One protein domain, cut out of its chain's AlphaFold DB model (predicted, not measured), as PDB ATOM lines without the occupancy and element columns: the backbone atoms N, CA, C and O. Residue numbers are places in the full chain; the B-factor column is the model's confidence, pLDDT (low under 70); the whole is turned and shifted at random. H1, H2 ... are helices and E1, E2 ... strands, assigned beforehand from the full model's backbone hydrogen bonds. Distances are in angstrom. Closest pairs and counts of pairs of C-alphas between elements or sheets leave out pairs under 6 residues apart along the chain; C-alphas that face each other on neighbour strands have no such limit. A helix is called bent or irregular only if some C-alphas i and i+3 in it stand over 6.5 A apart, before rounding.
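What this domain is: This is residues 8 to 106 of the 125 residues of an uncharacterized protein of bacterium (UniProt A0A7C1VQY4). A small helical head of H1, H2 and H3 at one end, a tiny hairpin of strands E1 and E2 with a folded loop of residues 55 to 67 in the middle, and the long helix H4 reaching away as an arm at the other end. In the head, H1 packs on both H2 and H3; residues 88 to 106, of which 88 to 105 belong to H4, stick out free and make much of the length. The printed part has 99 residues, with four named helices and two named strands in the order H1 H2 H3 E1 E2 H4, and its class is mostly helix. The sheet has the order E1 - E2 and is antiparallel. The whole is extended, with a radius of gyration of the C-alphas of 19.9 A and spans of 69 by 21 by 20 A.

Where its parts are: H1 is residues 18 to 25, 10.3 A from first to last C-alpha, and begins at C-alpha 18 at (6.146, 55.053, -10.285). H2 is residues 29 to 37, 12.3 A long. H3 is residues 43 to 54, 16.1 A long. E1 is residues 68 to 70, 6.2 A long, and E2 is residues 73 to 75, 6.1 A long. H4 is residues 84 to 105, 32.7 A long, and ends at C-alpha 105 at (12.257, 113.778, 7.253).

How they stand to each other: H1 and H2 touch, their closest C-alphas those of Ser 22 and Ile 29, 5.2 A apart. They run opposite ways at a steep tilt of 69 degrees, only just short of about perpendicular. H3 touches H1 with residues 45 to 49 alone; the closest C-alphas are those of Cys 25 and Ala 45, 5.9 A apart, and the lines are about perpendicular at 73 degrees. H2 and H3 are apart. The closest C-alphas of H3 and E1 are those of Thr 54 and Ala 68, 7.6 A apart. E1 and E2 form a hairpin, with N 68 and O 75 2.9 A apart and N 75 and O 68 2.8 A apart, both within hydrogen-bond range. Residues 74 to 75 of E2 also pair with residues 81 to 82, antiparallel. H4 touches no helix; it has a kink of 29 degrees near residue 92, and is neither bent nor irregular, but only just: C-alphas 88 and 91 are 6.3 A apart. Every O i to N i+4 pair is within hydrogen-bond range in H1, H2 and H3; in H4 16 of 18 are.

The domain as a whole: The two C-alphas farthest apart are those of Arg 37 and Leu 106, at 69.6 A. Without residues 88 to 106 the body spans 42 by 21 by 18 A. The printed part has no cut. The link from H3 to E1, 13 residues, is long. Mean pLDDT of the printed part is 91.5, and residues 8 and 106 are under 70.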
ATOM      1  N   ASP A   8      -1.740  53.267   1.306       65.62
ATOM      2  CA  ASP A   8      -2.604  54.187   2.050       65.62
ATOM      3  C   ASP A   8      -1.882  54.850   3.235       65.62
ATOM      4  O   ASP A   8      -2.234  55.960   3.627       65.62
ATOM      5  N   GLN A   9      -0.824  54.223   3.757       72.44
ATOM      6  CA  GLN A   9       0.038  54.791   4.797       72.44
ATOM      7  C   GLN A   9       1.119  55.735   4.254       72.44
ATOM      8  O   GLN A   9       1.827  56.355   5.046       72.44
ATOM      9  N   HIS A  10       1.219  55.896   2.928       78.31
ATOM     10  CA  HIS A  10       2.091  56.866   2.257       78.31
ATOM     11  C   HIS A  10       1.251  57.856   1.433       78.31
ATOM     12  O   HIS A  10       1.257  57.778   0.200       78.31
ATOM     13  N   PRO A  11       0.547  58.816   2.077       83.69
ATOM     14  CA  PRO A  11      -0.364  59.742   1.396       83.69
ATOM     15  C   PRO A  11       0.301  60.505   0.247       83.69
ATOM     16  O   PRO A  11      -0.307  60.696  -0.800       83.69
ATOM     17  N   ALA A  12       1.577  60.869   0.413       86.69
ATOM     18  CA  ALA A  12       2.364  61.561  -0.603       86.69
ATOM     19  C   ALA A  12       2.522  60.752  -1.906       86.69
ATOM     20  O   ALA A  12       2.601  61.329  -2.985       86.69
ATOM     21  N   LEU A  13       2.571  59.417  -1.830       89.38
ATOM     22  CA  LEU A  13       2.761  58.548  -2.999       89.38
ATOM     23  C   LEU A  13       1.437  58.115  -3.646       89.38
ATOM     24  O   LEU A  13       1.438  57.516  -4.728       89.38
ATOM     25  N   TYR A  14       0.308  58.376  -2.987       88.88
ATOM     26  CA  TYR A  14      -1.003  57.961  -3.461       88.88
ATOM     27  C   TYR A  14      -1.378  58.695  -4.757       88.88
ATOM     28  O   TYR A  14      -1.237  59.908  -4.875       88.88
ATOM     29  N   GLY A  15      -1.836  57.951  -5.767       89.62
ATOM     30  CA  GLY A  15      -2.196  58.507  -7.082       89.62
ATOM     31  C   GLY A  15      -1.017  58.901  -7.987       89.62
ATOM     32  O   GLY A  15      -1.225  59.142  -9.174       89.62
ATOM     33  N   ILE A  16       0.221  58.897  -7.486       92.94
ATOM     34  CA  ILE A  16       1.422  59.252  -8.253       92.94
ATOM     35  C   ILE A  16       1.978  58.028  -9.001       92.94
ATOM     36  O   ILE A  16       2.016  56.916  -8.466       92.94
ATOM     37  N   GLN A  17       2.414  58.196 -10.253       95.56
ATOM     38  CA  GLN A  17       2.998  57.108 -11.053       95.56
ATOM     39  C   GLN A  17       4.428  56.771 -10.611       95.56
ATOM     40  O   GLN A  17       5.182  57.641 -10.180       95.56
ATOM     41  N   ALA A  18       4.818  55.497 -10.724       96.19
ATOM     42  CA  ALA A  18       6.146  55.053 -10.285       96.19
ATOM     43  C   ALA A  18       7.266  55.679 -11.129       96.19
ATOM     44  O   ALA A  18       8.355  55.932 -10.629       96.19
ATOM     45  N   GLU A  19       6.972  55.937 -12.399       97.81
ATOM     46  CA  GLU A  19       7.839  56.579 -13.375       97.81
ATOM     47  C   GLU A  19       8.165  58.015 -12.944       97.81
ATOM     48  O   GLU A  19       9.333  58.382 -12.889       97.81
ATOM     49  N   TRP A  20       7.157  58.773 -12.503       97.06
ATOM     50  CA  TRP A  20       7.354  60.126 -11.981       97.06
ATOM     51  C   TRP A  20       8.142  60.131 -10.663       97.06
ATOM     52  O   TRP A  20       9.038  60.946 -10.483       97.06
ATOM     53  N   ILE A  21       7.877  59.181  -9.754       96.62
ATOM     54  CA  ILE A  21       8.664  59.028  -8.513       96.62
ATOM     55  C   ILE A  21      10.130  58.712  -8.839       96.62
ATOM     56  O   ILE A  21      11.034  59.248  -8.207       96.62
ATOM     57  N   SER A  22      10.370  57.830  -9.810       97.88
ATOM     58  CA  SER A  22      11.712  57.451 -10.264       97.88
ATOM     59  C   SER A  22      12.478  58.655 -10.810       97.88
ATOM     60  O   SER A  22      13.628  58.863 -10.426       97.88
ATOM     61  N   GLU A  23      11.819  59.460 -11.642       97.50
ATOM     62  CA  GLU A  23      12.366  60.684 -12.222       97.50
ATOM     63  C   GLU A  23      12.666  61.737 -11.150       97.50
ATOM     64  O   GLU A  23      13.789  62.222 -11.041       97.50
ATOM     65  N   VAL A  24      11.692  62.058 -10.305       95.69
ATOM     66  CA  VAL A  24      11.824  63.115  -9.300       95.69
ATOM     67  C   VAL A  24      12.832  62.749  -8.213       95.69
ATOM     68  O   VAL A  24      13.695  63.554  -7.870       95.69
ATOM     69  N   CYS A  25      12.756  61.529  -7.681       96.12
ATOM     70  CA  CYS A  25      13.637  61.088  -6.603       96.12
ATOM     71  C   CYS A  25      14.991  60.568  -7.103       96.12
ATOM     72  O   CYS A  25      15.811  60.172  -6.277       96.12
ATOM     73  N   GLN A  26      15.224  60.532  -8.423       97.31
ATOM     74  CA  GLN A  26      16.455  60.023  -9.039       97.31
ATOM     75  C   GLN A  26      16.815  58.605  -8.557       97.31
ATOM     76  O   GLN A  26      17.967  58.277  -8.268       97.31
ATOM     77  N   VAL A  27      15.803  57.738  -8.458       97.25
ATOM     78  CA  VAL A  27      15.959  56.328  -8.074       97.25
ATOM     79  C   VAL A  27      15.574  55.415  -9.222       97.25
ATOM     80  O   VAL A  27      14.771  55.774 -10.078       97.25
ATOM     81  N   HIS A  28      16.086  54.185  -9.219       98.00
ATOM     82  CA  HIS A  28      15.687  53.192 -10.211       98.00
ATOM     83  C   HIS A  28      14.179  52.885 -10.132       98.00
ATOM     84  O   HIS A  28      13.612  52.763  -9.042       98.00
ATOM     85  N   ILE A  29      13.538  52.661 -11.283       97.81
ATOM     86  CA  ILE A  29      12.090  52.409 -11.385       97.81
ATOM     87  C   ILE A  29      11.614  51.234 -10.516       97.81
ATOM     88  O   ILE A  29      10.507  51.243  -9.977       97.81
ATOM     89  N   THR A  30      12.454  50.213 -10.322       97.75
ATOM     90  CA  THR A  30      12.123  49.079  -9.443       97.75
ATOM     91  C   THR A  30      12.009  49.496  -7.981       97.75
ATOM     92  O   THR A  30      11.136  48.970  -7.295       97.75
ATOM     93  N   THR A  31      12.826  50.446  -7.519       96.69
ATOM     94  CA  THR A  31      12.758  51.023  -6.170       96.69
ATOM     95  C   THR A  31      11.462  51.807  -5.995       96.69
ATOM     96  O   THR A  31      10.706  51.525  -5.070       96.69
ATOM     97  N   ALA A  32      11.120  52.680  -6.948       96.06
ATOM     98  CA  ALA A  32       9.853  53.414  -6.930       96.06
ATOM     99  C   ALA A  32       8.630  52.472  -6.909       96.06
ATOM    100  O   ALA A  32       7.701  52.641  -6.118       96.06
ATOM    101  N   ARG A  33       8.651  51.401  -7.715       95.38
ATOM    102  CA  ARG A  33       7.606  50.358  -7.708       95.38
ATOM    103  C   ARG A  33       7.561  49.547  -6.415       95.38
ATOM    104  O   ARG A  33       6.527  48.954  -6.120       95.38
ATOM    105  N   ARG A  34       8.668  49.422  -5.679       94.25
ATOM    106  CA  ARG A  34       8.665  48.776  -4.360       94.25
ATOM    107  C   ARG A  34       8.018  49.680  -3.318       94.25
ATOM    108  O   ARG A  34       7.163  49.194  -2.586       94.25
ATOM    109  N   TRP A  35       8.316  50.978  -3.340       94.06
ATOM    110  CA  TRP A  35       7.644  51.950  -2.474       94.06
ATOM    111  C   TRP A  35       6.134  51.965  -2.695       94.06
ATOM    112  O   TRP A  35       5.370  51.817  -1.749       94.06
ATOM    113  N   LYS A  36       5.686  51.975  -3.958       91.25
ATOM    114  CA  LYS A  36       4.254  51.846  -4.281       91.25
ATOM    115  C   LYS A  36       3.623  50.519  -3.851       91.25
ATOM    116  O   LYS A  36       2.414  50.451  -3.680       91.25
ATOM    117  N   ARG A  37       4.406  49.445  -3.728       90.25
ATOM    118  CA  ARG A  37       3.888  48.158  -3.244       90.25
ATOM    119  C   ARG A  37       3.759  48.128  -1.727       90.25
ATOM    120  O   ARG A  37       2.929  47.370  -1.248       90.25
ATOM    121  N   GLY A  38       4.524  48.956  -1.022       86.62
ATOM    122  CA  GLY A  38       4.447  49.104   0.424       86.62
ATOM    123  C   GLY A  38       5.786  49.050   1.150       86.62
ATOM    124  O   GLY A  38       5.823  49.001   2.371       86.62
ATOM    125  N   GLU A  39       6.910  49.028   0.436       90.94
ATOM    126  CA  GLU A  39       8.204  49.226   1.090       90.94
ATOM    127  C   GLU A  39       8.331  50.673   1.582       90.94
ATOM    128  O   GLU A  39       8.050  51.593   0.819       90.94
ATOM    129  N   ASP A  40       8.788  50.885   2.818       90.75
ATOM    130  CA  ASP A  40       8.915  52.239   3.363       90.75
ATOM    131  C   ASP A  40       9.968  53.070   2.582       90.75
ATOM    132  O   ASP A  40      11.156  52.718   2.569       90.75
ATOM    133  N   PRO A  41       9.561  54.165   1.910       91.88
ATOM    134  CA  PRO A  41      10.474  55.103   1.270       91.88
ATOM    135  C   PRO A  41      11.258  55.917   2.315       91.88
ATOM    136  O   PRO A  41      10.781  56.137   3.430       91.88
ATOM    137  N   PRO A  42      12.450  56.433   1.963       92.88
ATOM    138  CA  PRO A  42      13.128  57.435   2.773       92.88
ATOM    139  C   PRO A  42      12.260  58.683   2.959       92.88
ATOM    140  O   PRO A  42      11.596  59.124   2.021       92.88
ATOM    141  N   TYR A  43      12.345  59.303   4.137       90.50
ATOM    142  CA  TYR A  43      11.592  60.521   4.462       90.50
ATOM    143  C   TYR A  43      11.831  61.666   3.462       90.50
ATOM    144  O   TYR A  43      10.899  62.354   3.053       90.50
ATOM    145  N   SER A  44      13.067  61.820   2.984       92.69
ATOM    146  CA  SER A  44      13.407  62.819   1.964       92.69
ATOM    147  C   SER A  44      12.681  62.585   0.637       92.69
ATOM    148  O   SER A  44      12.274  63.542  -0.016       92.69
ATOM    149  N   ALA A  45      12.468  61.325   0.245       94.19
ATOM    150  CA  ALA A  45      11.731  60.989  -0.970       94.19
ATOM    151  C   ALA A  45      10.243  61.332  -0.825       94.19
ATOM    152  O   ALA A  45       9.653  61.877  -1.755       94.19
ATOM    153  N   THR A  46       9.639  61.068   0.340       92.31
ATOM    154  CA  THR A  46       8.241  61.448   0.592       92.31
ATOM    155  C   THR A  46       8.063  62.960   0.624       92.31
ATOM    156  O   THR A  46       7.153  63.457  -0.031       92.31
ATOM    157  N   GLN A  47       8.963  63.694   1.290       91.75
ATOM    158  CA  GLN A  47       8.925  65.159   1.317       91.75
ATOM    159  C   GLN A  47       9.068  65.760  -0.082       91.75
ATOM    160  O   GLN A  47       8.329  66.672  -0.437       91.75
ATOM    161  N   LEU A  48       9.997  65.244  -0.891       93.19
ATOM    162  CA  LEU A  48      10.229  65.733  -2.249       93.19
ATOM    163  C   LEU A  48       9.009  65.505  -3.149       93.19
ATOM    164  O   LEU A  48       8.580  66.417  -3.856       93.19
ATOM    165  N   VAL A  49       8.434  64.299  -3.100       93.75
ATOM    166  CA  VAL A  49       7.209  63.968  -3.838       93.75
ATOM    167  C   VAL A  49       6.056  64.861  -3.391       93.75
ATOM    168  O   VAL A  49       5.349  65.408  -4.236       93.75
ATOM    169  N   GLU A  50       5.869  65.047  -2.088       91.56
ATOM    170  CA  GLU A  50       4.801  65.886  -1.552       91.56
ATOM    171  C   GLU A  50       4.991  67.356  -1.950       91.56
ATOM    172  O   GLU A  50       4.060  67.972  -2.468       91.56
ATOM    173  N   MET A  51       6.203  67.900  -1.833       92.06
ATOM    174  CA  MET A  51       6.532  69.266  -2.246       92.06
ATOM    175  C   MET A  51       6.262  69.490  -3.737       92.06
ATOM    176  O   MET A  51       5.639  70.479  -4.106       92.06
ATOM    177  N   LEU A  52       6.683  68.579  -4.618       92.38
ATOM    178  CA  LEU A  52       6.504  68.760  -6.064       92.38
ATOM    179  C   LEU A  52       5.065  68.490  -6.520       92.38
ATOM    180  O   LEU A  52       4.558  69.163  -7.422       92.38
ATOM    181  N   SER A  53       4.373  67.549  -5.878       91.19
ATOM    182  CA  SER A  53       2.981  67.222  -6.203       91.19
ATOM    183  C   SER A  53       1.989  68.244  -5.659       91.19
ATOM    184  O   SER A  53       1.036  68.555  -6.371       91.19
ATOM    185  N   THR A  54       2.217  68.816  -4.468       89.94
ATOM    186  CA  THR A  54       1.322  69.783  -3.789       89.94
ATOM    187  C   THR A  54       1.780  71.240  -3.900       89.94
ATOM    188  O   THR A  54       0.963  72.154  -3.778       89.94
ATOM    189  N   GLY A  55       3.056  71.473  -4.211       91.75
ATOM    190  CA  GLY A  55       3.684  72.791  -4.177       91.75
ATOM    191  C   GLY A  55       3.946  73.296  -2.758       91.75
ATOM    192  O   GLY A  55       4.526  74.364  -2.620       91.75
ATOM    193  N   ASN A  56       3.513  72.576  -1.716       92.25
ATOM    194  CA  ASN A  56       3.564  73.036  -0.332       92.25
ATOM    195  C   ASN A  56       5.014  73.168   0.144       92.25
ATOM    196  O   ASN A  56       5.746  72.182   0.231       92.25
ATOM    197  N   MET A  57       5.414  74.390   0.485       93.25
ATOM    198  CA  MET A  57       6.769  74.666   0.960       93.25
ATOM    199  C   MET A  57       6.916  74.491   2.475       93.25
ATOM    200  O   MET A  57       8.030  74.297   2.958       93.25
ATOM    201  N   GLY A  58       5.801  74.433   3.213       92.06
ATOM    202  CA  GLY A  58       5.784  74.167   4.656       92.06
ATOM    203  C   GLY A  58       6.376  72.810   5.054       92.06
ATOM    204  O   GLY A  58       6.756  72.609   6.202       92.06
ATOM    205  N   ILE A  59       6.477  71.877   4.100       89.31
ATOM    206  CA  ILE A  59       7.097  70.556   4.290       89.31
ATOM    207  C   ILE A  59       8.619  70.661   4.434       89.31
ATOM    208  O   ILE A  59       9.230  69.813   5.086       89.31
ATOM    209  N   VAL A  60       9.228  71.673   3.811       87.81
ATOM    210  CA  VAL A  60      10.675  71.912   3.856       87.81
ATOM    211  C   VAL A  60      11.036  72.715   5.097       87.81
ATOM    212  O   VAL A  60      11.978  72.367   5.804       87.81
ATOM    213  N   ASP A  61      10.271  73.770   5.372       89.69
ATOM    214  CA  ASP A  61      10.479  74.642   6.519       89.69
ATOM    215  C   ASP A  61       9.137  75.221   6.989       89.69
ATOM    216  O   ASP A  61       8.333  75.718   6.198       89.69
ATOM    217  N   LYS A  62       8.905  75.164   8.303       91.56
ATOM    218  CA  LYS A  62       7.685  75.634   8.964       91.56
ATOM    219  C   LYS A  62       7.396  77.117   8.713       91.56
ATOM    220  O   LYS A  62       6.226  77.498   8.721       91.56
ATOM    221  N   ASP A  63       8.413  77.941   8.468       94.25
ATOM    222  CA  ASP A  63       8.230  79.376   8.221       94.25
ATOM    223  C   ASP A  63       7.538  79.625   6.866       94.25
ATOM    224  O   ASP A  63       6.941  80.678   6.641       94.25
ATOM    225  N   TRP A  64       7.521  78.610   5.997       94.56
ATOM    226  CA  TRP A  64       6.812  78.592   4.719       94.56
ATOM    227  C   TRP A  64       5.454  77.879   4.787       94.56
ATOM    228  O   TRP A  64       4.872  77.535   3.757       94.56
ATOM    229  N   THR A  65       4.905  77.662   5.983       94.12
ATOM    230  CA  THR A  65       3.574  77.056   6.133       94.12
ATOM    231  C   THR A  65       2.510  77.879   5.405       94.12
ATOM    232  O   THR A  65       2.400  79.090   5.590       94.12
ATOM    233  N   GLY A  66       1.716  77.208   4.567       93.31
ATOM    234  CA  GLY A  66       0.674  77.834   3.748       93.31
ATOM    235  C   GLY A  66       1.185  78.472   2.454       93.31
ATOM    236  O   GLY A  66       0.369  78.875   1.628       93.31
ATOM    237  N   TRP A  67       2.502  78.534   2.243       95.81
ATOM    238  CA  TRP A  67       3.075  78.944   0.967       95.81
ATOM    239  C   TRP A  67       3.103  77.777  -0.016       95.81
ATOM    240  O   TRP A  67       3.400  76.636   0.352       95.81
ATOM    241  N   ALA A  68       2.845  78.077  -1.287       95.56
ATOM    242  CA  ALA A  68       2.905  77.094  -2.356       95.56
ATOM    243  C   ALA A  68       3.716  77.595  -3.554       95.56
ATOM    244  O   ALA A  68       3.519  78.712  -4.018       95.56
ATOM    245  N   LEU A  69       4.585  76.752  -4.107       94.56
ATOM    246  CA  LEU A  69       5.277  77.012  -5.368       94.56
ATOM    247  C   LEU A  69       4.576  76.256  -6.497       94.56
ATOM    248  O   LEU A  69       4.620  75.027  -6.560       94.56
ATOM    249  N   ARG A  70       3.905  76.981  -7.398       92.31
ATOM    250  CA  ARG A  70       3.102  76.399  -8.484       92.31
ATOM    251  C   ARG A  70       3.247  77.191  -9.766       92.31
ATOM    252  O   ARG A  70       3.114  78.406  -9.758       92.31
ATOM    253  N   GLN A  71       3.460  76.492 -10.883       89.75
ATOM    254  CA  GLN A  71       3.518  77.108 -12.219       89.75
ATOM    255  C   GLN A  71       4.538  78.265 -12.308       89.75
ATOM    256  O   GLN A  71       4.308  79.251 -12.997       89.75
ATOM    257  N   GLY A  72       5.656  78.162 -11.578       91.44
ATOM    258  CA  GLY A  72       6.678  79.216 -11.515       91.44
ATOM    259  C   GLY A  72       6.295  80.441 -10.675       91.44
ATOM    260  O   GLY A  72       7.055  81.403 -10.642       91.44
ATOM    261  N   LEU A  73       5.149  80.410  -9.995       95.56
ATOM    262  CA  LEU A  73       4.686  81.447  -9.081       95.56
ATOM    263  C   LEU A  73       4.820  80.978  -7.636       95.56
ATOM    264  O   LEU A  73       4.515  79.828  -7.304       95.56
ATOM    265  N   LEU A  74       5.229  81.901  -6.778       95.25
ATOM    266  CA  LEU A  74       5.184  81.753  -5.337       95.25
ATOM    267  C   LEU A  74       3.833  82.276  -4.839       95.25
ATOM    268  O   LEU A  74       3.503  83.439  -5.045       95.25
ATOM    269  N   ILE A  75       3.038  81.415  -4.218       96.44
ATOM    270  CA  ILE A  75       1.688  81.715  -3.744       96.44
ATOM    271  C   ILE A  75       1.731  81.834  -2.224       96.44
ATOM    272  O   ILE A  75       2.173  80.905  -1.545       96.44
ATOM    273  N   ALA A  76       1.282  82.968  -1.697       95.31
ATOM    274  CA  ALA A  76       1.183  83.213  -0.266       95.31
ATOM    275  C   ALA A  76      -0.086  82.584   0.345       95.31
ATOM    276  O   ALA A  76      -1.053  82.313  -0.375       95.31
ATOM    277  N   PRO A  77      -0.137  82.403   1.680       94.62
ATOM    278  CA  PRO A  77      -1.292  81.814   2.366       94.62
ATOM    279  C   PRO A  77      -2.616  82.567   2.157       94.62
ATOM    280  O   PRO A  77      -3.689  81.980   2.257       94.62
ATOM    281  N   ASN A  78      -2.549  83.868   1.866       95.12
ATOM    282  CA  ASN A  78      -3.705  84.712   1.561       95.12
ATOM    283  C   ASN A  78      -4.164  84.618   0.089       95.12
ATOM    284  O   ASN A  78      -5.158  85.240  -0.275       95.12
ATOM    285  N   GLY A  79      -3.464  83.843  -0.745       93.88
ATOM    286  CA  GLY A  79      -3.757  83.657  -2.165       93.88
ATOM    287  C   GLY A  79      -3.010  84.601  -3.108       93.88
ATOM    288  O   GLY A  79      -3.120  84.419  -4.326       93.88
ATOM    289  N   ASP A  80      -2.235  85.558  -2.584       95.31
ATOM    290  CA  ASP A  80      -1.413  86.446  -3.409       95.31
ATOM    291  C   ASP A  80      -0.363  85.646  -4.176       95.31
ATOM    292  O   ASP A  80       0.171  84.646  -3.689       95.31
ATOM    293  N   ARG A  81      -0.067  86.085  -5.399       96.25
ATOM    294  CA  ARG A  81       0.845  85.392  -6.307       96.25
ATOM    295  C   ARG A  81       2.000  86.306  -6.650       96.25
ATOM    296  O   ARG A  81       1.782  87.437  -7.062       96.25
ATOM    297  N   PHE A  82       3.206  85.772  -6.530       94.94
ATOM    298  CA  PHE A  82       4.442  86.481  -6.796       94.94
ATOM    299  C   PHE A  82       5.236  85.727  -7.856       94.94
ATOM    300  O   PHE A  82       5.628  84.571  -7.678       94.94
ATOM    301  N   SER A  83       5.490  86.389  -8.973       95.88
ATOM    302  CA  SER A  83       6.500  85.970  -9.934       95.88
ATOM    303  C   SER A  83       7.908  86.179  -9.356       95.88
ATOM    304  O   SER A  83       8.105  87.021  -8.474       95.88
ATOM    305  N   PRO A  84       8.933  85.480  -9.876       94.25
ATOM    306  CA  PRO A  84      10.312  85.698  -9.444       94.25
ATOM    307  C   PRO A  84      10.755  87.163  -9.572       94.25
ATOM    308  O   PRO A  84      11.454  87.675  -8.701       94.25
ATOM    309  N   GLY A  85      10.310  87.861 -10.622       93.56
ATOM    310  CA  GLY A  85      10.612  89.280 -10.827       93.56
ATOM    311  C   GLY A  85      10.017  90.176  -9.739       93.56
ATOM    312  O   GLY A  85      10.704  91.063  -9.235       93.56
ATOM    313  N   GLU A  86       8.777  89.914  -9.323       93.19
ATOM    314  CA  GLU A  86       8.122  90.666  -8.246       93.19
ATOM    315  C   GLU A  86       8.828  90.454  -6.907       93.19
ATOM    316  O   GLU A  86       9.128  91.433  -6.222       93.19
ATOM    317  N   VAL A  87       9.189  89.209  -6.576       91.44
ATOM    318  CA  VAL A  87       9.955  88.905  -5.356       91.44
ATOM    319  C   VAL A  87      11.287  89.661  -5.350       91.44
ATOM    320  O   VAL A  87      11.629  90.312  -4.365       91.44
ATOM    321  N   MET A  88      12.016  89.648  -6.471       90.81
ATOM    322  CA  MET A  88      13.287  90.372  -6.598       90.81
ATOM    323  C   MET A  88      13.109  91.894  -6.512       90.81
ATOM    324  O   MET A  88      13.961  92.589  -5.955       90.81
ATOM    325  N   SER A  89      11.985  92.423  -7.006       92.38
ATOM    326  CA  SER A  89      11.686  93.857  -6.959       92.38
ATOM    327  C   SER A  89      11.443  94.382  -5.540       92.38
ATOM    328  O   SER A  89      11.634  95.572  -5.293       92.38
ATOM    329  N   MET A  90      11.085  93.525  -4.575       89.56
ATOM    330  CA  MET A  90      10.807  93.951  -3.197       89.56
ATOM    331  C   MET A  90      11.997  94.666  -2.547       89.56
ATOM    332  O   MET A  90      11.809  95.617  -1.789       89.56
ATOM    333  N   THR A  91      13.227  94.248  -2.851       88.75
ATOM    334  CA  THR A  91      14.438  94.910  -2.344       88.75
ATOM    335  C   THR A  91      14.568  96.327  -2.900       88.75
ATOM    336  O   THR A  91      14.895  97.252  -2.157       88.75
ATOM    337  N   TYR A  92      14.248  96.513  -4.184       91.00
ATOM    338  CA  TYR A  92      14.242  97.827  -4.823       91.00
ATOM    339  C   TYR A  92      13.171  98.735  -4.212       91.00
ATOM    340  O   TYR A  92      13.469  99.862  -3.820       91.00
ATOM    341  N   TRP A  93      11.954  98.218  -4.024       88.69
ATOM    342  CA  TRP A  93      10.870  98.955  -3.373       88.69
ATOM    343  C   TRP A  93      11.221  99.392  -1.952       88.69
ATOM    344  O   TRP A  93      10.924 100.521  -1.573       88.69
ATOM    345  N   ARG A  94      11.891  98.538  -1.170       91.56
ATOM    346  CA  ARG A  94      12.359  98.894   0.180       91.56
ATOM    347  C   ARG A  94      13.393 100.016   0.155       91.56
ATOM    348  O   ARG A  94      13.304 100.926   0.976       91.56
ATOM    349  N   ALA A  95      14.345  99.971  -0.776       91.06
ATOM    350  CA  ALA A  95      15.353 101.019  -0.922       91.06
ATOM    351  C   ALA A  95      14.721 102.361  -1.323       91.06
ATOM    352  O   ALA A  95      15.024 103.387  -0.717       91.06
ATOM    353  N   LEU A  96      13.793 102.335  -2.283       92.31
ATOM    354  CA  LEU A  96      13.056 103.512  -2.734       92.31
ATOM    355  C   LEU A  96      12.166 104.090  -1.620       92.31
ATOM    356  O   LEU A  96      12.151 105.293  -1.381       92.31
ATOM    357  N   ALA A  97      11.449 103.237  -0.884       91.44
ATOM    358  CA  ALA A  97      10.653 103.673   0.260       91.44
ATOM    359  C   ALA A  97      11.532 104.316   1.345       91.44
ATOM    360  O   ALA A  97      11.156 105.336   1.918       91.44
ATOM    361  N   HIS A  98      12.716 103.755   1.599       90.00
ATOM    362  CA  HIS A  98      13.671 104.324   2.543       90.00
ATOM    363  C   HIS A  98      14.183 105.699   2.086       90.00
ATOM    364  O   HIS A  98      14.215 106.619   2.900       90.00
ATOM    365  N   SER A  99      14.539 105.881   0.806       89.06
ATOM    366  CA  SER A  99      14.990 107.189   0.304       89.06
ATOM    367  C   SER A  99      13.900 108.252   0.435       89.06
ATOM    368  O   SER A  99      14.166 109.328   0.965       89.06
ATOM    369  N   TYR A 100      12.656 107.919   0.076       87.75
ATOM    370  CA  TYR A 100      11.524 108.831   0.256       87.75
ATOM    371  C   TYR A 100      11.273 109.180   1.725       87.75
ATOM    372  O   TYR A 100      11.001 110.335   2.049       87.75
ATOM    373  N   GLN A 101      11.385 108.210   2.636       86.56
ATOM    374  CA  GLN A 101      11.242 108.471   4.069       86.56
ATOM    375  C   GLN A 101      12.349 109.380   4.612       86.56
ATOM    376  O   GLN A 101      12.087 110.168   5.518       86.56
ATOM    377  N   VAL A 102      13.574 109.274   4.090       85.81
ATOM    378  CA  VAL A 102      14.675 110.176   4.453       85.81
ATOM    379  C   VAL A 102      14.397 111.580   3.925       85.81
ATOM    380  O   VAL A 102      14.438 112.521   4.709       85.81
ATOM    381  N   GLU A 103      14.037 111.727   2.650       82.44
ATOM    382  CA  GLU A 103      13.720 113.026   2.041       82.44
ATOM    383  C   GLU A 103      12.572 113.752   2.750       82.44
ATOM    384  O   GLU A 103      12.670 114.947   3.004       82.44
ATOM    385  N   GLN A 104      11.510 113.038   3.137       82.06
ATOM    386  CA  GLN A 104      10.392 113.631   3.879       82.06
ATOM    387  C   GLN A 104      10.765 114.068   5.300       82.06
ATOM    388  O   GLN A 104      10.136 114.971   5.847       82.06
ATOM    389  N   LYS A 105      11.756 113.416   5.919       75.62
ATOM    390  CA  LYS A 105      12.257 113.778   7.253       75.62
ATOM    391  C   LYS A 105      13.274 114.912   7.209       75.62
ATOM    392  O   LYS A 105      13.515 115.533   8.243       75.62
ATOM    393  N   LEU A 106      13.891 115.163   6.057       61.09
ATOM    394  CA  LEU A 106      14.762 116.312   5.900       61.09
ATOM    395  C   LEU A 106      13.891 117.574   5.930       61.09
ATOM    396  O   LEU A 106      12.905 117.651   5.192       61.09
TER     397      LEU A 106